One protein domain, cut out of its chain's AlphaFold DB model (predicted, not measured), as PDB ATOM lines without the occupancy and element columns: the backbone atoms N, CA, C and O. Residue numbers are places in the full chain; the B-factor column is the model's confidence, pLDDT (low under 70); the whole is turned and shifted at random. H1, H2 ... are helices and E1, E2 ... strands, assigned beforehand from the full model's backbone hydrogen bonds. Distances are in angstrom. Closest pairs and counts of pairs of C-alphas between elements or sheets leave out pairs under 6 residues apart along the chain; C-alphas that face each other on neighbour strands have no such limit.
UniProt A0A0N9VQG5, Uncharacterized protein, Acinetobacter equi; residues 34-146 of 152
ATOM      1  N   LEU A  34     146.812 169.573 144.897       92.69
ATOM      2  CA  LEU A  34     145.493 170.148 145.125       92.69
ATOM      3  C   LEU A  34     144.598 169.957 143.907       92.69
ATOM      4  O   LEU A  34     144.975 170.228 142.765       92.69
ATOM      5  N   THR A  35     143.352 169.575 144.155       92.75
ATOM      6  CA  THR A  35     142.298 169.688 143.152       92.75
ATOM      7  C   THR A  35     142.006 171.162 142.859       92.75
ATOM      8  O   THR A  35     142.206 172.047 143.694       92.75
ATOM      9  N   LYS A  36     141.424 171.448 141.687       89.75
ATOM     10  CA  LYS A  36     140.987 172.812 141.329       89.75
ATOM     11  C   LYS A  36     140.047 173.427 142.372       89.75
ATOM     12  O   LYS A  36     140.088 174.632 142.590       89.75
ATOM     13  N   LYS A  37     139.201 172.605 143.007       89.19
ATOM     14  CA  LYS A  37     138.254 173.051 144.036       89.19
ATOM     15  C   LYS A  37     138.971 173.448 145.325       89.19
ATOM     16  O   LYS A  37     138.647 174.492 145.872       89.19
ATOM     17  N   GLU A  38     139.925 172.640 145.785       90.38
ATOM     18  CA  GLU A  38     140.730 172.959 146.971       90.38
ATOM     19  C   GLU A  38     141.570 174.210 146.725       90.38
ATOM     20  O   GLU A  38     141.541 175.129 147.535       90.38
ATOM     21  N   HIS A  39     142.233 174.296 145.568       89.25
ATOM     22  CA  HIS A  39     143.033 175.466 145.214       89.25
ATOM     23  C   HIS A  39     142.179 176.747 145.162       89.25
ATOM     24  O   HIS A  39     142.556 177.758 145.748       89.25
ATOM     25  N   ALA A  40     140.988 176.707 144.557       88.12
ATOM     26  CA  ALA A  40     140.100 177.871 144.467       88.12
ATOM     27  C   ALA A  40     139.569 178.379 145.825       88.12
ATOM     28  O   ALA A  40     139.070 179.499 145.900       88.12
ATOM     29  N   GLN A  41     139.643 177.569 146.884       88.75
ATOM     30  CA  GLN A  41     139.238 177.962 148.238       88.75
ATOM     31  C   GLN A  41     140.355 178.676 149.011       88.75
ATOM     32  O   GLN A  41     140.093 179.254 150.068       88.75
ATOM     33  N   LEU A  42     141.592 178.642 148.510       88.50
ATOM     34  CA  LEU A  42     142.731 179.264 149.167       88.50
ATOM     35  C   LEU A  42     142.790 180.761 148.859       88.50
ATOM     36  O   LEU A  42     142.624 181.200 147.722       88.50
ATOM     37  N   LYS A  43     143.098 181.563 149.881       87.88
ATOM     38  CA  LYS A  43     143.443 182.973 149.694       87.88
ATOM     39  C   LYS A  43     144.895 183.061 149.221       87.88
ATOM     40  O   LYS A  43     145.803 183.066 150.050       87.88
ATOM     41  N   SER A  44     145.089 183.120 147.905       89.88
ATOM     42  CA  SER A  44     146.407 183.232 147.279       89.88
ATOM     43  C   SER A  44     146.682 184.614 146.689       89.88
ATOM     44  O   SER A  44     145.771 185.381 146.374       89.88
ATOM     45  N   SER A  45     147.969 184.902 146.514       91.06
ATOM     46  CA  SER A  45     148.467 185.970 145.643       91.06
ATOM     47  C   SER A  45     149.433 185.370 144.632       91.06
ATOM     48  O   SER A  45     150.193 184.471 144.976       91.06
ATOM     49  N   LYS A  46     149.454 185.879 143.399       93.69
ATOM     50  CA  LYS A  46     150.367 185.367 142.371       93.69
ATOM     51  C   LYS A  46     151.729 186.038 142.441       93.69
ATOM     52  O   LYS A  46     151.819 187.256 142.575       93.69
ATOM     53  N   ILE A  47     152.776 185.241 142.276       93.50
ATOM     54  CA  ILE A  47     154.141 185.712 142.074       93.50
ATOM     55  C   ILE A  47     154.748 185.043 140.852       93.50
ATOM     56  O   ILE A  47     154.462 183.884 140.567       93.50
ATOM     57  N   LYS A  48     155.611 185.772 140.150       92.94
ATOM     58  CA  LYS A  48     156.475 185.199 139.127       92.94
ATOM     59  C   LYS A  48     157.852 184.950 139.731       92.94
ATOM     60  O   LYS A  48     158.477 185.898 140.202       92.94
ATOM     61  N   LEU A  49     158.305 183.703 139.697       91.12
ATOM     62  CA  LEU A  49     159.678 183.325 140.022       91.12
ATOM     63  C   LEU A  49     160.253 182.631 138.789       91.12
ATOM     64  O   LEU A  49     159.702 181.652 138.290       91.12
ATOM     65  N   ASN A  50     161.339 183.183 138.266       85.19
ATOM     66  CA  ASN A  50     161.946 182.800 136.997       85.19
ATOM     67  C   ASN A  50     160.916 182.883 135.854       85.19
ATOM     68  O   ASN A  50     160.398 183.961 135.554       85.19
ATOM     69  N   GLN A  51     160.614 181.758 135.207       87.00
ATOM     70  CA  GLN A  51     159.634 181.665 134.121       87.00
ATOM     71  C   GLN A  51     158.285 181.097 134.584       87.00
ATOM     72  O   GLN A  51     157.361 181.003 133.781       87.00
ATOM     73  N   GLU A  52     158.146 180.781 135.872       92.62
ATOM     74  CA  GLU A  52     156.961 180.144 136.438       92.62
ATOM     75  C   GLU A  52     156.142 181.124 137.284       92.62
ATOM     76  O   GLU A  52     156.654 182.107 137.835       92.62
ATOM     77  N   ILE A  53     154.835 180.868 137.362       94.69
ATOM     78  CA  ILE A  53     153.904 181.621 138.202       94.69
ATOM     79  C   ILE A  53     153.440 180.698 139.318       94.69
ATOM     80  O   ILE A  53     152.928 179.614 139.051       94.69
ATOM     81  N   TYR A  54     153.565 181.173 140.551       95.62
ATOM     82  CA  TYR A  54     153.135 180.456 141.741       95.62
ATOM     83  C   TYR A  54     152.037 181.218 142.462       95.62
ATOM     84  O   TYR A  54     152.040 182.452 142.516       95.62
ATOM     85  N   ASP A  55     151.126 180.470 143.065       95.25
ATOM     86  CA  ASP A  55     150.205 180.982 144.067       95.25
ATOM     87  C   ASP A  55     150.885 180.914 145.445       95.25
ATOM     88  O   ASP A  55     151.252 179.846 145.932       95.25
ATOM     89  N   ILE A  56     151.087 182.077 146.063       93.44
ATOM     90  CA  ILE A  56     151.640 182.235 147.408       93.44
ATOM     91  C   ILE A  56     150.532 182.042 148.436       93.44
ATOM     92  O   ILE A  56     149.563 182.810 148.442       93.44
ATOM     93  N   ILE A  57     150.732 181.099 149.360       91.75
ATOM     94  CA  ILE A  57     149.873 180.897 150.530       91.75
ATOM     95  C   ILE A  57     150.699 181.096 151.811       91.75
ATOM     96  O   ILE A  57     151.710 180.413 152.003       91.75
ATOM     97  N   PRO A  58     150.287 181.996 152.721       86.25
ATOM     98  CA  PRO A  58     150.917 182.122 154.031       86.25
ATOM     99  C   PRO A  58     150.835 180.810 154.825       86.25
ATOM    100  O   PRO A  58     149.759 180.217 154.931       86.25
ATOM    101  N   SER A  59     151.953 180.383 155.415       83.81
ATOM    102  CA  SER A  59     151.962 179.294 156.396       83.81
ATOM    103  C   SER A  59     151.642 179.825 157.796       83.81
ATOM    104  O   SER A  59     151.803 181.009 158.090       83.81
ATOM    105  N   ASN A  60     151.191 178.935 158.674       80.38
ATOM    106  CA  ASN A  60     151.108 179.188 160.113       80.38
ATOM    107  C   ASN A  60     152.466 179.013 160.819       80.38
ATOM    108  O   ASN A  60     152.600 179.385 161.985       80.38
ATOM    109  N   ILE A  61     153.464 178.458 160.130       79.81
ATOM    110  CA  ILE A  61     154.846 178.383 160.601       79.81
ATOM    111  C   ILE A  61     155.540 179.717 160.275       79.81
ATOM    112  O   ILE A  61     155.514 180.129 159.111       79.81
ATOM    113  N   PRO A  62     156.158 180.400 161.262       75.19
ATOM    114  CA  PRO A  62     156.888 181.641 161.023       75.19
ATOM    115  C   PRO A  62     157.920 181.498 159.905       75.19
ATOM    116  O   PRO A  62     158.589 180.473 159.798       75.19
ATOM    117  N   ASP A  63     158.025 182.533 159.072       75.31
ATOM    118  CA  ASP A  63     158.980 182.652 157.961       75.31
ATOM    119  C   ASP A  63     158.859 181.590 156.850       75.31
ATOM    120  O   ASP A  63     159.609 181.631 155.874       75.31
ATOM    121  N   GLN A  64     157.866 180.701 156.939       82.69
ATOM    122  CA  GLN A  64     157.547 179.712 155.919       82.69
ATOM    123  C   GLN A  64     156.426 180.208 155.005       82.69
ATOM    124  O   GLN A  64     155.427 180.785 155.441       82.69
ATOM    125  N   ILE A  65     156.561 179.914 153.715       90.81
ATOM    126  CA  ILE A  65     155.530 180.190 152.726       90.81
ATOM    127  C   ILE A  65     155.286 178.954 151.874       90.81
ATOM    128  O   ILE A  65     156.236 178.266 151.492       90.81
ATOM    129  N   TYR A  66     154.022 178.689 151.562       93.75
ATOM    130  CA  TYR A  66     153.688 177.692 150.559       93.75
ATOM    131  C   TYR A  66     153.613 178.350 149.183       93.75
ATOM    132  O   TYR A  66     153.107 179.467 149.035       93.75
ATOM    133  N   LEU A  67     154.107 177.633 148.182       95.06
ATOM    134  CA  LEU A  67     154.035 177.995 146.773       95.06
ATOM    135  C   LEU A  67     153.311 176.878 146.036       95.06
ATOM    136  O   LEU A  67     153.722 175.726 146.117       95.06
ATOM    137  N   ILE A  68     152.238 177.208 145.328       95.44
ATOM    138  CA  ILE A  68     151.491 176.248 144.515       95.44
ATOM    139  C   ILE A  68     151.826 176.507 143.049       95.44
ATOM    140  O   ILE A  68     151.679 177.637 142.582       95.44
ATOM    141  N   ASN A  69     152.308 175.485 142.338       94.81
ATOM    142  CA  ASN A  69     152.605 175.592 140.906       94.81
ATOM    143  C   ASN A  69     151.334 175.460 140.039       94.81
ATOM    144  O   ASN A  69     150.227 175.253 140.539       94.81
ATOM    145  N   ASP A  70     151.487 175.558 138.720       93.12
ATOM    146  CA  ASP A  70     150.388 175.460 137.748       93.12
ATOM    147  C   ASP A  70     149.671 174.096 137.749       93.12
ATOM    148  O   ASP A  70     148.488 174.008 137.409       93.12
ATOM    149  N   GLN A  71     150.359 173.044 138.191       92.81
ATOM    150  CA  GLN A  71     149.813 171.700 138.379       92.81
ATOM    151  C   GLN A  71     149.020 171.550 139.686       92.81
ATOM    152  O   GLN A  71     148.336 170.545 139.867       92.81
ATOM    153  N   GLY A  72     149.073 172.534 140.589       93.12
ATOM    154  CA  GLY A  72     148.438 172.468 141.905       93.12
ATOM    155  C   GLY A  72     149.289 171.776 142.973       93.12
ATOM    156  O   GLY A  72     148.770 171.468 144.045       93.12
ATOM    157  N   ALA A  73     150.569 171.508 142.710       95.31
ATOM    158  CA  ALA A  73     151.473 170.907 143.683       95.31
ATOM    159  C   ALA A  73     151.928 171.947 144.712       95.31
ATOM    160  O   ALA A  73     152.364 173.039 144.347       95.31
ATOM    161  N   VAL A  74     151.849 171.596 145.995       95.19
ATOM    162  CA  VAL A  74     152.276 172.437 147.117       95.19
ATOM    163  C   VAL A  74     153.773 172.260 147.357       95.19
ATOM    164  O   VAL A  74     154.239 171.167 147.672       95.19
ATOM    165  N   GLY A  75     154.527 173.346 147.268       94.56
ATOM    166  CA  GLY A  75     155.926 173.432 147.665       94.56
ATOM    167  C   GLY A  75     156.150 174.455 148.772       94.56
ATOM    168  O   GLY A  75     155.229 175.166 149.177       94.56
ATOM    169  N   ILE A  76     157.386 174.538 149.253       92.88
ATOM    170  CA  ILE A  76     157.843 175.570 150.187       92.88
ATOM    171  C   ILE A  76     158.947 176.385 149.535       92.88
ATOM    172  O   ILE A  76     159.912 175.820 149.021       92.88
ATOM    173  N   GLY A  77     158.800 177.708 149.578       91.69
ATOM    174  CA  GLY A  77     159.860 178.626 149.180       91.69
ATOM    175  C   GLY A  77     160.908 178.750 150.282       91.69
ATOM    176  O   GLY A  77     160.567 179.004 151.438       91.69
ATOM    177  N   GLU A  78     162.178 178.584 149.930       91.50
ATOM    178  CA  GLU A  78     163.278 178.803 150.868       91.50
ATOM    179  C   GLU A  78     163.547 180.298 151.078       91.50
ATOM    180  O   GLU A  78     163.286 181.129 150.206       91.50
ATOM    181  N   THR A  79     164.125 180.659 152.227       94.50
ATOM    182  CA  THR A  79     164.568 182.037 152.506       94.50
ATOM    183  C   THR A  79     165.963 182.311 151.938       94.50
ATOM    184  O   THR A  79     166.830 182.903 152.585       94.50
ATOM    185  N   VAL A  80     166.196 181.817 150.724       95.50
ATOM    186  CA  VAL A  80     167.488 181.810 150.043       95.50
ATOM    187  C   VAL A  80     167.328 182.365 148.634       95.50
ATOM    188  O   VAL A  80     166.379 182.026 147.930       95.50
ATOM    189  N   VAL A  81     168.294 183.175 148.203       97.19
ATOM    190  CA  VAL A  81     168.502 183.502 146.787       97.19
ATOM    191  C   VAL A  81     169.828 182.908 146.332       97.19
ATOM    192  O   VAL A  81     170.860 183.102 146.976       97.19
ATOM    193  N   ILE A  82     169.794 182.202 145.207       97.31
ATOM    194  CA  ILE A  82     170.970 181.642 144.544       97.31
ATOM    195  C   ILE A  82     171.198 182.410 143.254       97.31
ATOM    196  O   ILE A  82     170.273 182.589 142.462       97.31
ATOM    197  N   ILE A  83     172.438 182.827 143.035       97.31
ATOM    198  CA  ILE A  83     172.879 183.404 141.770       97.31
ATOM    199  C   ILE A  83     173.958 182.496 141.204       97.31
ATOM    200  O   ILE A  83     174.967 182.259 141.871       97.31
ATOM    201  N   THR A  84     173.757 181.990 139.993       96.44
ATOM    202  CA  THR A  84     174.772 181.222 139.268       96.44
ATOM    203  C   THR A  84     175.381 182.067 138.158       96.44
ATOM    204  O   THR A  84     174.763 183.015 137.690       96.44
ATOM    205  N   GLU A  85     176.589 181.704 137.729       94.81
ATOM    206  CA  GLU A  85     177.372 182.408 136.696       94.81
ATOM    207  C   GLU A  85     177.951 183.764 137.139       94.81
ATOM    208  O   GLU A  85     178.616 184.455 136.367       94.81
ATOM    209  N   VAL A  86     177.843 184.087 138.431       95.06
ATOM    210  CA  VAL A  86     178.399 185.303 139.029       95.06
ATOM    211  C   VAL A  86     179.671 184.987 139.824       95.06
ATOM    212  O   VAL A  86     179.735 184.033 140.599       95.06
ATOM    213  N   SER A  87     180.721 185.794 139.651       93.44
ATOM    214  CA  SER A  87     181.921 185.696 140.491       93.44
ATOM    215  C   SER A  87     181.732 186.452 141.805       93.44
ATOM    216  O   SER A  87     181.070 187.495 141.830       93.44
ATOM    217  N   GLN A  88     182.383 186.004 142.886       94.75
ATOM    218  CA  GLN A  88     182.366 186.723 144.163       94.75
ATOM    219  C   GLN A  88     182.746 188.202 144.006       94.75
ATOM    220  O   GLN A  88     182.120 189.065 144.619       94.75
ATOM    221  N   ASN A  89     183.764 188.510 143.195       94.19
ATOM    222  CA  ASN A  89     184.207 189.890 143.009       94.19
ATOM    223  C   ASN A  89     183.119 190.742 142.337       94.19
ATOM    224  O   ASN A  89     182.774 191.804 142.848       94.19
ATOM    225  N   LYS A  90     182.516 190.239 141.246       94.56
ATOM    226  CA  LYS A  90     181.406 190.915 140.552       94.56
ATOM    227  C   LYS A  90     180.243 191.165 141.512       94.56
ATOM    228  O   LYS A  90     179.742 192.288 141.580       94.56
ATOM    229  N   PHE A  91     179.872 190.153 142.300       95.69
ATOM    230  CA  PHE A  91     178.797 190.266 143.280       95.69
ATOM    231  C   PHE A  91     179.086 191.334 144.341       95.69
ATOM    232  O   PHE A  91     178.280 192.240 144.539       95.69
ATOM    233  N   LYS A  92     180.262 191.282 144.980       94.94
ATOM    234  CA  LYS A  92     180.654 192.244 146.021       94.94
ATOM    235  C   LYS A  92     180.697 193.681 145.510       94.94
ATOM    236  O   LYS A  92     180.350 194.590 146.257       94.94
ATOM    237  N   THR A  93     181.100 193.899 144.259       94.69
ATOM    238  CA  THR A  93     181.135 195.240 143.664       94.69
ATOM    239  C   THR A  93     179.737 195.773 143.348       94.69
ATOM    240  O   THR A  93     179.476 196.947 143.592       94.69
ATOM    241  N   GLN A  94     178.841 194.943 142.806       95.38
ATOM    242  CA  GLN A  94     177.560 195.409 142.256       95.38
ATOM    243  C   GLN A  94     176.376 195.297 143.228       95.38
ATOM    244  O   GLN A  94     175.406 196.038 143.097       95.38
ATOM    245  N   ALA A  95     176.448 194.396 144.210       95.19
ATOM    246  CA  ALA A  95     175.369 194.102 145.153       95.19
ATOM    247  C   ALA A  95     175.810 194.262 146.619       95.19
ATOM    248  O   ALA A  95     175.310 193.576 147.510       95.19
ATOM    249  N   SER A  96     176.745 195.178 146.892       91.25
ATOM    250  CA  SER A  96     177.272 195.421 148.243       91.25
ATOM    251  C   SER A  96     176.185 195.773 149.266       91.25
ATOM    252  O   SER A  96     176.288 195.386 150.427       91.25
ATOM    253  N   HIS A  97     175.109 196.444 148.845       91.62
ATOM    254  CA  HIS A  97     173.968 196.777 149.705       91.62
ATOM    255  C   HIS A  97     173.088 195.572 150.052       91.62
ATOM    256  O   HIS A  97     172.366 195.626 151.040       91.62
ATOM    257  N   ILE A  98     173.138 194.488 149.272       92.38
ATOM    258  CA  ILE A  98     172.453 193.233 149.616       92.38
ATOM    259  C   ILE A  98     173.184 192.541 150.774       92.38
ATOM    260  O   ILE A  98     172.537 191.897 151.598       92.38
ATOM    261  N   LEU A  99     174.506 192.736 150.890       86.81
ATOM    262  CA  LEU A  99     175.330 192.115 151.934       86.81
ATOM    263  C   LEU A  99     174.874 192.481 153.350       86.81
ATOM    264  O   LEU A  99     174.922 191.651 154.250       86.81
ATOM    265  N   SER A 100     174.441 193.724 153.558       87.00
ATOM    266  CA  SER A 100     173.996 194.198 154.873       87.00
ATOM    267  C   SER A 100     172.592 193.721 155.248       87.00
ATOM    268  O   SER A 100     172.194 193.861 156.402       87.00
ATOM    269  N   LEU A 101     171.840 193.181 154.286       91.06
ATOM    270  CA  LEU A 101     170.468 192.707 154.469       91.06
ATOM    271  C   LEU A 101     170.385 191.185 154.648       91.06
ATOM    272  O   LEU A 101     169.329 190.684 155.032       91.06
ATOM    273  N   SER A 102     171.456 190.455 154.337       94.81
ATOM    274  CA  SER A 102     171.514 188.996 154.445       94.81
ATOM    275  C   SER A 102     171.911 188.532 155.845       94.81
ATOM    276  O   SER A 102     172.783 189.133 156.471       94.81
ATOM    277  N   ASP A 103     171.357 187.402 156.277       95.62
ATOM    278  CA  ASP A 103     171.790 186.704 157.494       95.62
ATOM    279  C   ASP A 103     173.129 185.988 157.274       95.62
ATOM    280  O   ASP A 103     173.984 185.955 158.158       95.62
ATOM    281  N   SER A 104     173.322 185.401 156.089       96.50
ATOM    282  CA  SER A 104     174.587 184.782 155.693       96.50
ATOM    283  C   SER A 104     174.765 184.768 154.179       96.50
ATOM    284  O   SER A 104     173.795 184.815 153.418       96.50
ATOM    285  N   ILE A 105     176.026 184.689 153.746       96.81
ATOM    286  CA  ILE A 105     176.395 184.568 152.335       96.81
ATOM    287  C   ILE A 105     177.526 183.571 152.194       96.81
ATOM    288  O   ILE A 105     178.542 183.669 152.882       96.81
ATOM    289  N   GLU A 106     177.358 182.659 151.253       96.94
ATOM    290  CA  GLU A 106     178.347 181.664 150.885       96.94
ATOM    291  C   GLU A 106     178.745 181.855 149.424       96.94
ATOM    292  O   GLU A 106     177.907 182.089 148.548       96.94
ATOM    293  N   TYR A 107     180.048 181.763 149.177       96.62
ATOM    294  CA  TYR A 107     180.643 181.923 147.859       96.62
ATOM    295  C   TYR A 107     181.262 180.598 147.437       96.62
ATOM    296  O   TYR A 107     182.182 180.093 148.080       96.62
ATOM    297  N   TYR A 108     180.778 180.056 146.329       95.44
ATOM    298  CA  TYR A 108     181.312 178.855 145.706       95.44
ATOM    299  C   TYR A 108     182.017 179.268 144.413       95.44
ATOM    300  O   TYR A 108     181.506 179.075 143.311       95.44
ATOM    301  N   ASP A 109     183.194 179.882 144.549       88.94
ATOM    302  CA  ASP A 109     183.899 180.535 143.434       88.94
ATOM    303  C   ASP A 109     184.213 179.588 142.270       88.94
ATOM    304  O   ASP A 109     184.053 179.957 141.106       88.94
ATOM    305  N   HIS A 110     184.590 178.344 142.570       92.19
ATOM    306  CA  HIS A 110     184.868 177.317 141.560       92.19
ATOM    307  C   HIS A 110     183.630 176.940 140.727       92.19
ATOM    308  O   HIS A 110     183.772 176.470 139.602       92.19
ATOM    309  N   MET A 111     182.426 177.180 141.257       94.19
ATOM    310  CA  MET A 111     181.146 176.969 140.575       94.19
ATOM    311  C   MET A 111     180.516 178.275 140.072       94.19
ATOM    312  O   MET A 111     179.493 178.221 139.394       94.19
ATOM    313  N   LYS A 112     181.100 179.439 140.395       96.25
ATOM    314  CA  LYS A 112     180.499 180.764 140.170       96.25
ATOM    315  C   LYS A 112     179.085 180.863 140.757       96.25
ATOM    316  O   LYS A 112     178.151 181.286 140.076       96.25
ATOM    317  N   ILE A 113     178.926 180.412 142.002       97.19
ATOM    318  CA  ILE A 113     177.649 180.478 142.721       97.19
ATOM    319  C   ILE A 113     177.785 181.370 143.948       97.19
ATOM    320  O   ILE A 113     178.731 181.243 144.726       97.19
ATOM    321  N   VAL A 114     176.795 182.237 144.132       97.62
ATOM    322  CA  VAL A 114     176.583 183.002 145.359       97.62
ATOM    323  C   VAL A 114     175.268 182.548 145.971       97.62
ATOM    324  O   VAL A 114     174.226 182.589 145.320       97.62
ATOM    325  N   HIS A 115     175.328 182.110 147.222       97.75
ATOM    326  CA  HIS A 115     174.185 181.627 147.983       97.75
ATOM    327  C   HIS A 115     173.925 182.579 149.148       97.75
ATOM    328  O   HIS A 115     174.792 182.775 150.000       97.75
ATOM    329  N   ILE A 116     172.750 183.204 149.170       97.75
ATOM    330  CA  ILE A 116     172.423 184.305 150.080       97.75
ATOM    331  C   ILE A 116     171.215 183.901 150.911       97.75
ATOM    332  O   ILE A 116     170.136 183.689 150.359       97.75
ATOM    333  N   LYS A 117     171.378 183.828 152.230       96.94
ATOM    334  CA  LYS A 117     170.290 183.536 153.161       96.94
ATOM    335  C   LYS A 117     169.733 184.825 153.753       96.94
ATOM    336  O   LYS A 117     170.482 185.709 154.167       96.94
ATOM    337  N   PHE A 118     168.413 184.895 153.843       95.62
ATOM    338  CA  PHE A 118     167.677 185.990 154.460       95.62
ATOM    339  C   PHE A 118     166.839 185.486 155.628       95.62
ATOM    340  O   PHE A 118     166.501 184.300 155.717       95.62
ATOM    341  N   LYS A 119     166.437 186.431 156.476       92.50
ATOM    342  CA  LYS A 119     165.643 186.153 157.671       92.50
ATOM    343  C   LYS A 119     164.272 185.572 157.351       92.50
ATOM    344  O   LYS A 119     163.775 184.728 158.082       92.50
ATOM    345  N   ASN A 120     163.637 186.060 156.286       91.62
ATOM    346  CA  ASN A 120     162.287 185.651 155.910       91.62
ATOM    347  C   ASN A 120     162.040 185.748 154.403       91.62
ATOM    348  O   ASN A 120     162.797 186.372 153.649       91.62
ATOM    349  N   PHE A 121     160.936 185.147 153.961       91.06
ATOM    350  CA  PHE A 121     160.594 185.093 152.544       91.06
ATOM    351  C   PHE A 121     160.328 186.478 151.936       91.06
ATOM    352  O   PHE A 121     160.671 186.719 150.785       91.06
ATOM    353  N   SER A 122     159.791 187.431 152.706       90.56
ATOM    354  CA  SER A 122     159.556 188.801 152.217       90.56
ATOM    355  C   SER A 122     160.866 189.505 151.839       90.56
ATOM    356  O   SER A 122     160.983 190.079 150.754       90.56
ATOM    357  N   GLN A 123     161.890 189.398 152.691       94.12
ATOM    358  CA  GLN A 123     163.234 189.894 152.385       94.12
ATOM    359  C   GLN A 123     163.854 189.156 151.197       94.12
ATOM    360  O   GLN A 123     164.429 189.798 150.321       94.12
ATOM    361  N   THR A 124     163.665 187.836 151.133       95.06
ATOM    362  CA  THR A 124     164.145 186.986 150.032       95.06
ATOM    363  C   THR A 124     163.565 187.441 148.691       95.06
ATOM    364  O   THR A 124     164.311 187.681 147.747       95.06
ATOM    365  N   LEU A 125     162.247 187.652 148.612       93.81
ATOM    366  CA  LEU A 125     161.577 188.153 147.410       93.81
ATOM    367  C   LEU A 125     162.045 189.550 147.014       93.81
ATOM    368  O   LEU A 125     162.205 189.843 145.829       93.81
ATOM    369  N   ASN A 126     162.238 190.439 147.988       94.88
ATOM    370  CA  ASN A 126     162.738 191.777 147.705       94.88
ATOM    371  C   ASN A 126     164.153 191.704 147.110       94.88
ATOM    372  O   ASN A 126     164.397 192.248 146.032       94.88
ATOM    373  N   ALA A 127     165.052 190.962 147.760       96.62
ATOM    374  CA  ALA A 127     166.410 190.763 147.279       96.62
ATOM    375  C   ALA A 127     166.436 190.106 145.895       96.62
ATOM    376  O   ALA A 127     167.113 190.611 145.010       96.62
ATOM    377  N   TYR A 128     165.642 189.058 145.668       96.38
ATOM    378  CA  TYR A 128     165.489 188.407 144.366       96.38
ATOM    379  C   TYR A 128     165.148 189.405 143.252       96.38
ATOM    380  O   TYR A 128     165.844 189.483 142.241       96.38
ATOM    381  N   ASN A 129     164.130 190.242 143.466       95.62
ATOM    382  CA  ASN A 129     163.713 191.246 142.488       95.62
ATOM    383  C   ASN A 129     164.774 192.328 142.238       95.62
ATOM    384  O   ASN A 129     164.835 192.885 141.142       95.62
ATOM    385  N   GLN A 130     165.585 192.670 143.242       96.31
ATOM    386  CA  GLN A 130     166.714 193.584 143.060       96.31
ATOM    387  C   GLN A 130     167.852 192.911 142.291       96.31
ATOM    388  O   GLN A 130     168.393 193.500 141.359       96.31
ATOM    389  N   LEU A 131     168.185 191.673 142.646       96.69
ATOM    390  CA  LEU A 131     169.272 190.909 142.044       96.69
ATOM    391  C   LEU A 131     169.007 190.607 140.570       96.69
ATOM    392  O   LEU A 131     169.928 190.757 139.780       96.69
ATOM    393  N   LEU A 132     167.761 190.329 140.175       95.94
ATOM    394  CA  LEU A 132     167.377 190.233 138.759       95.94
ATOM    395  C   LEU A 132     167.680 191.510 137.959       95.94
ATOM    396  O   LEU A 132     167.946 191.444 136.764       95.94
ATOM    397  N   LYS A 133     167.616 192.685 138.595       96.00
ATOM    398  CA  LYS A 133     167.918 193.968 137.937       96.00
ATOM    399  C   LYS A 133     169.414 194.248 137.887       96.00
ATOM    400  O   LYS A 133     169.878 194.871 136.941       96.00
ATOM    401  N   ILE A 134     170.147 193.838 138.922       96.38
ATOM    402  CA  ILE A 134     171.601 194.027 139.022       96.38
ATOM    403  C   ILE A 134     172.326 193.051 138.089       96.38
ATOM    404  O   ILE A 134     173.295 193.422 137.433       96.38
ATOM    405  N   PHE A 135     171.821 191.821 138.002       96.00
ATOM    406  CA  PHE A 135     172.409 190.712 137.264       96.00
ATOM    407  C   PHE A 135     171.431 190.166 136.207       96.00
ATOM    408  O   PHE A 135     171.018 189.014 136.302       96.00
ATOM    409  N   PRO A 136     171.035 190.967 135.199       94.31
ATOM    410  CA  PRO A 136     170.027 190.558 134.215       94.31
ATOM    411  C   PRO A 136     170.483 189.402 133.312       94.31
ATOM    412  O   PRO A 136     169.645 188.684 132.776       94.31
ATOM    413  N   GLU A 137     171.798 189.230 133.158       93.62
ATOM    414  CA  GLU A 137     172.414 188.168 132.354       93.62
ATOM    415  C   GLU A 137     172.811 186.937 133.187       93.62
ATOM    416  O   GLU A 137     173.167 185.916 132.612       93.62
ATOM    417  N   ASP A 138     172.783 187.025 134.525       94.62
ATOM    418  CA  ASP A 138     173.108 185.891 135.394       94.62
ATOM    419  C   ASP A 138     171.806 185.209 135.861       94.62
ATOM    420  O   ASP A 138     170.738 185.823 135.937       94.62
ATOM    421  N   ASN A 139     171.873 183.928 136.220       94.62
ATOM    422  CA  ASN A 139     170.687 183.202 136.667       94.62
ATOM    423  C   ASN A 139     170.467 183.397 138.171       94.62
ATOM    424  O   ASN A 139     171.172 182.821 139.001       94.62
ATOM    425  N   VAL A 140     169.465 184.206 138.509       96.62
ATOM    426  CA  VAL A 140     168.993 184.451 139.874       96.62
ATOM    427  C   VAL A 140     167.756 183.594 140.132       96.62
ATOM    428  O   VAL A 140     166.796 183.652 139.369       96.62
ATOM    429  N   SER A 141     167.736 182.839 141.229       96.19
ATOM    430  CA  SER A 141     166.629 181.939 141.575       96.19
ATOM    431  C   SER A 141     166.377 181.857 143.081       96.19
ATOM    432  O   SER A 141     167.256 182.143 143.893       96.19
ATOM    433  N   ILE A 142     165.160 181.452 143.447       95.81
ATOM    434  CA  ILE A 142     164.791 181.044 144.807       95.81
ATOM    435  C   ILE A 142     164.480 179.545 144.756       95.81
ATOM    436  O   ILE A 142     163.621 179.151 143.960       95.81
ATOM    437  N   PRO A 143     165.138 178.702 145.569       93.81
ATOM    438  CA  PRO A 143     164.804 177.287 145.649       93.81
ATOM    439  C   PRO A 143     163.380 177.059 146.166       93.81
ATOM    440  O   PRO A 143     162.924 177.709 147.112       93.81
ATOM    441  N   ILE A 144     162.687 176.100 145.549       93.69
ATOM    442  CA  ILE A 144     161.351 175.664 145.957       93.69
ATOM    443  C   ILE A 144     161.381 174.153 146.161       93.69
ATOM    444  O   ILE A 144     161.735 173.397 145.256       93.69
ATOM    445  N   GLN A 145     160.990 173.707 147.351       92.25
ATOM    446  CA  GLN A 145     160.960 172.293 147.706       92.25
ATOM    447  C   GLN A 145     159.538 171.742 147.591       92.25
ATOM    448  O   GLN A 145     158.656 172.135 148.349       92.25
ATOM    449  N   PHE A 146     159.326 170.788 146.682       91.19
ATOM    450  CA  PHE A 146     158.046 170.082 146.499       91.19
ATOM    451  C   PHE A 146     157.997 168.712 147.184       91.19
ATOM    452  O   PHE A 146     157.046 167.957 147.015       91.19
TER     453      PHE A 146
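This is residues 34 to 146 of the 152 residues of an uncharacterized protein of Acinetobacter equi (UniProt A0A0N9VQG5). Two four-stranded antiparallel sheets follow each other along an elongated body: a strongly twisted one of E1 E2 E3 E4, and a flatter one of E6 E7 E5 E8 with H4 packed over one face. E4 runs on into E5 and so joins the two halves, while H1 lies at the end beyond the first sheet and H2 at the opposite end, with H3 near it. The printed part has 113 residues, with four named helices and eight named strands in the order H1 E1 E2 E3 E4 E5 H2 H3 E6 E7 H4 E8. The class is mixed, helices and strands. The whole is compact, with a radius of gyration of the C-alphas of 15.1 A, and spans 49 by 26 by 22 A.

The first sheet has E1, residues 45 to 49, E2, residues 52 to 58 and 18.7 A long, E3, residues 65 to 68, and E4, residues 74 to 77. The second has E6, residues 104 to 108, E7, residues 113 to 117, E5, residues 80 to 84, and E8, residues 139 to 141. H4, residues 121 to 134, is 19.6 A long and begins with C-alpha 121 at (160.594, 185.093, 152.544). H1 is residues 36 to 40, with C-alpha 36 at (140.987, 172.812, 141.329); H2 is residues 88 to 94 and H3 residues 96 to 99. E8 ends with C-alpha 141 at (166.629, 181.939, 141.575).

E1 E2 E3 E4 form a meander, each strand the antiparallel neighbour of the one before. N 47 and O 54 of E1 and E2 are 2.9 A apart, N 57 and O 66 of E2 and E3 2.9 A, and N 75 and O 67 of E3 and E4 2.8 A, within hydrogen-bond range. E4 runs on into E5 across a break of 2 residues, at 79 degrees. In the second sheet N 106 and O 115 of E6 and E7, N 81 and O 116 of E5 and E7, and N 82 and O 141 of E5 and E8 are each 2.9 A apart. H4 is on this sheet at a height over the sheet of 8.2 A, over E5 and E8, along the strands; the closest C-alphas of H4 and E8, Leu 132 and Val 140, are 6.1 A apart. Two split strand-helix-strand units, each with a strand between its two strands in the sheet, have right-handed crossovers: E5, H2 H3, E6 and E7, H4, E8. H4 is also on the first sheet; the closest C-alphas of H4 and E3, Ile 65 and Phe 121, are 7.1 A apart. H2 only grazes the second sheet with its residues 88 to 91. H1 is apart from H4. Every O i to N i+4 pair is within hydrogen-bond range in H1 and H2, and 9 of 10 in H4; H3 is too short for such a pair.

The C-alphas farthest apart, those of Lys 37 and Asn 89, are 49.0 A apart. The printed part has no cut and no long link. Mean pLDDT of the printed part is 92.9, and no printed residue is under 70.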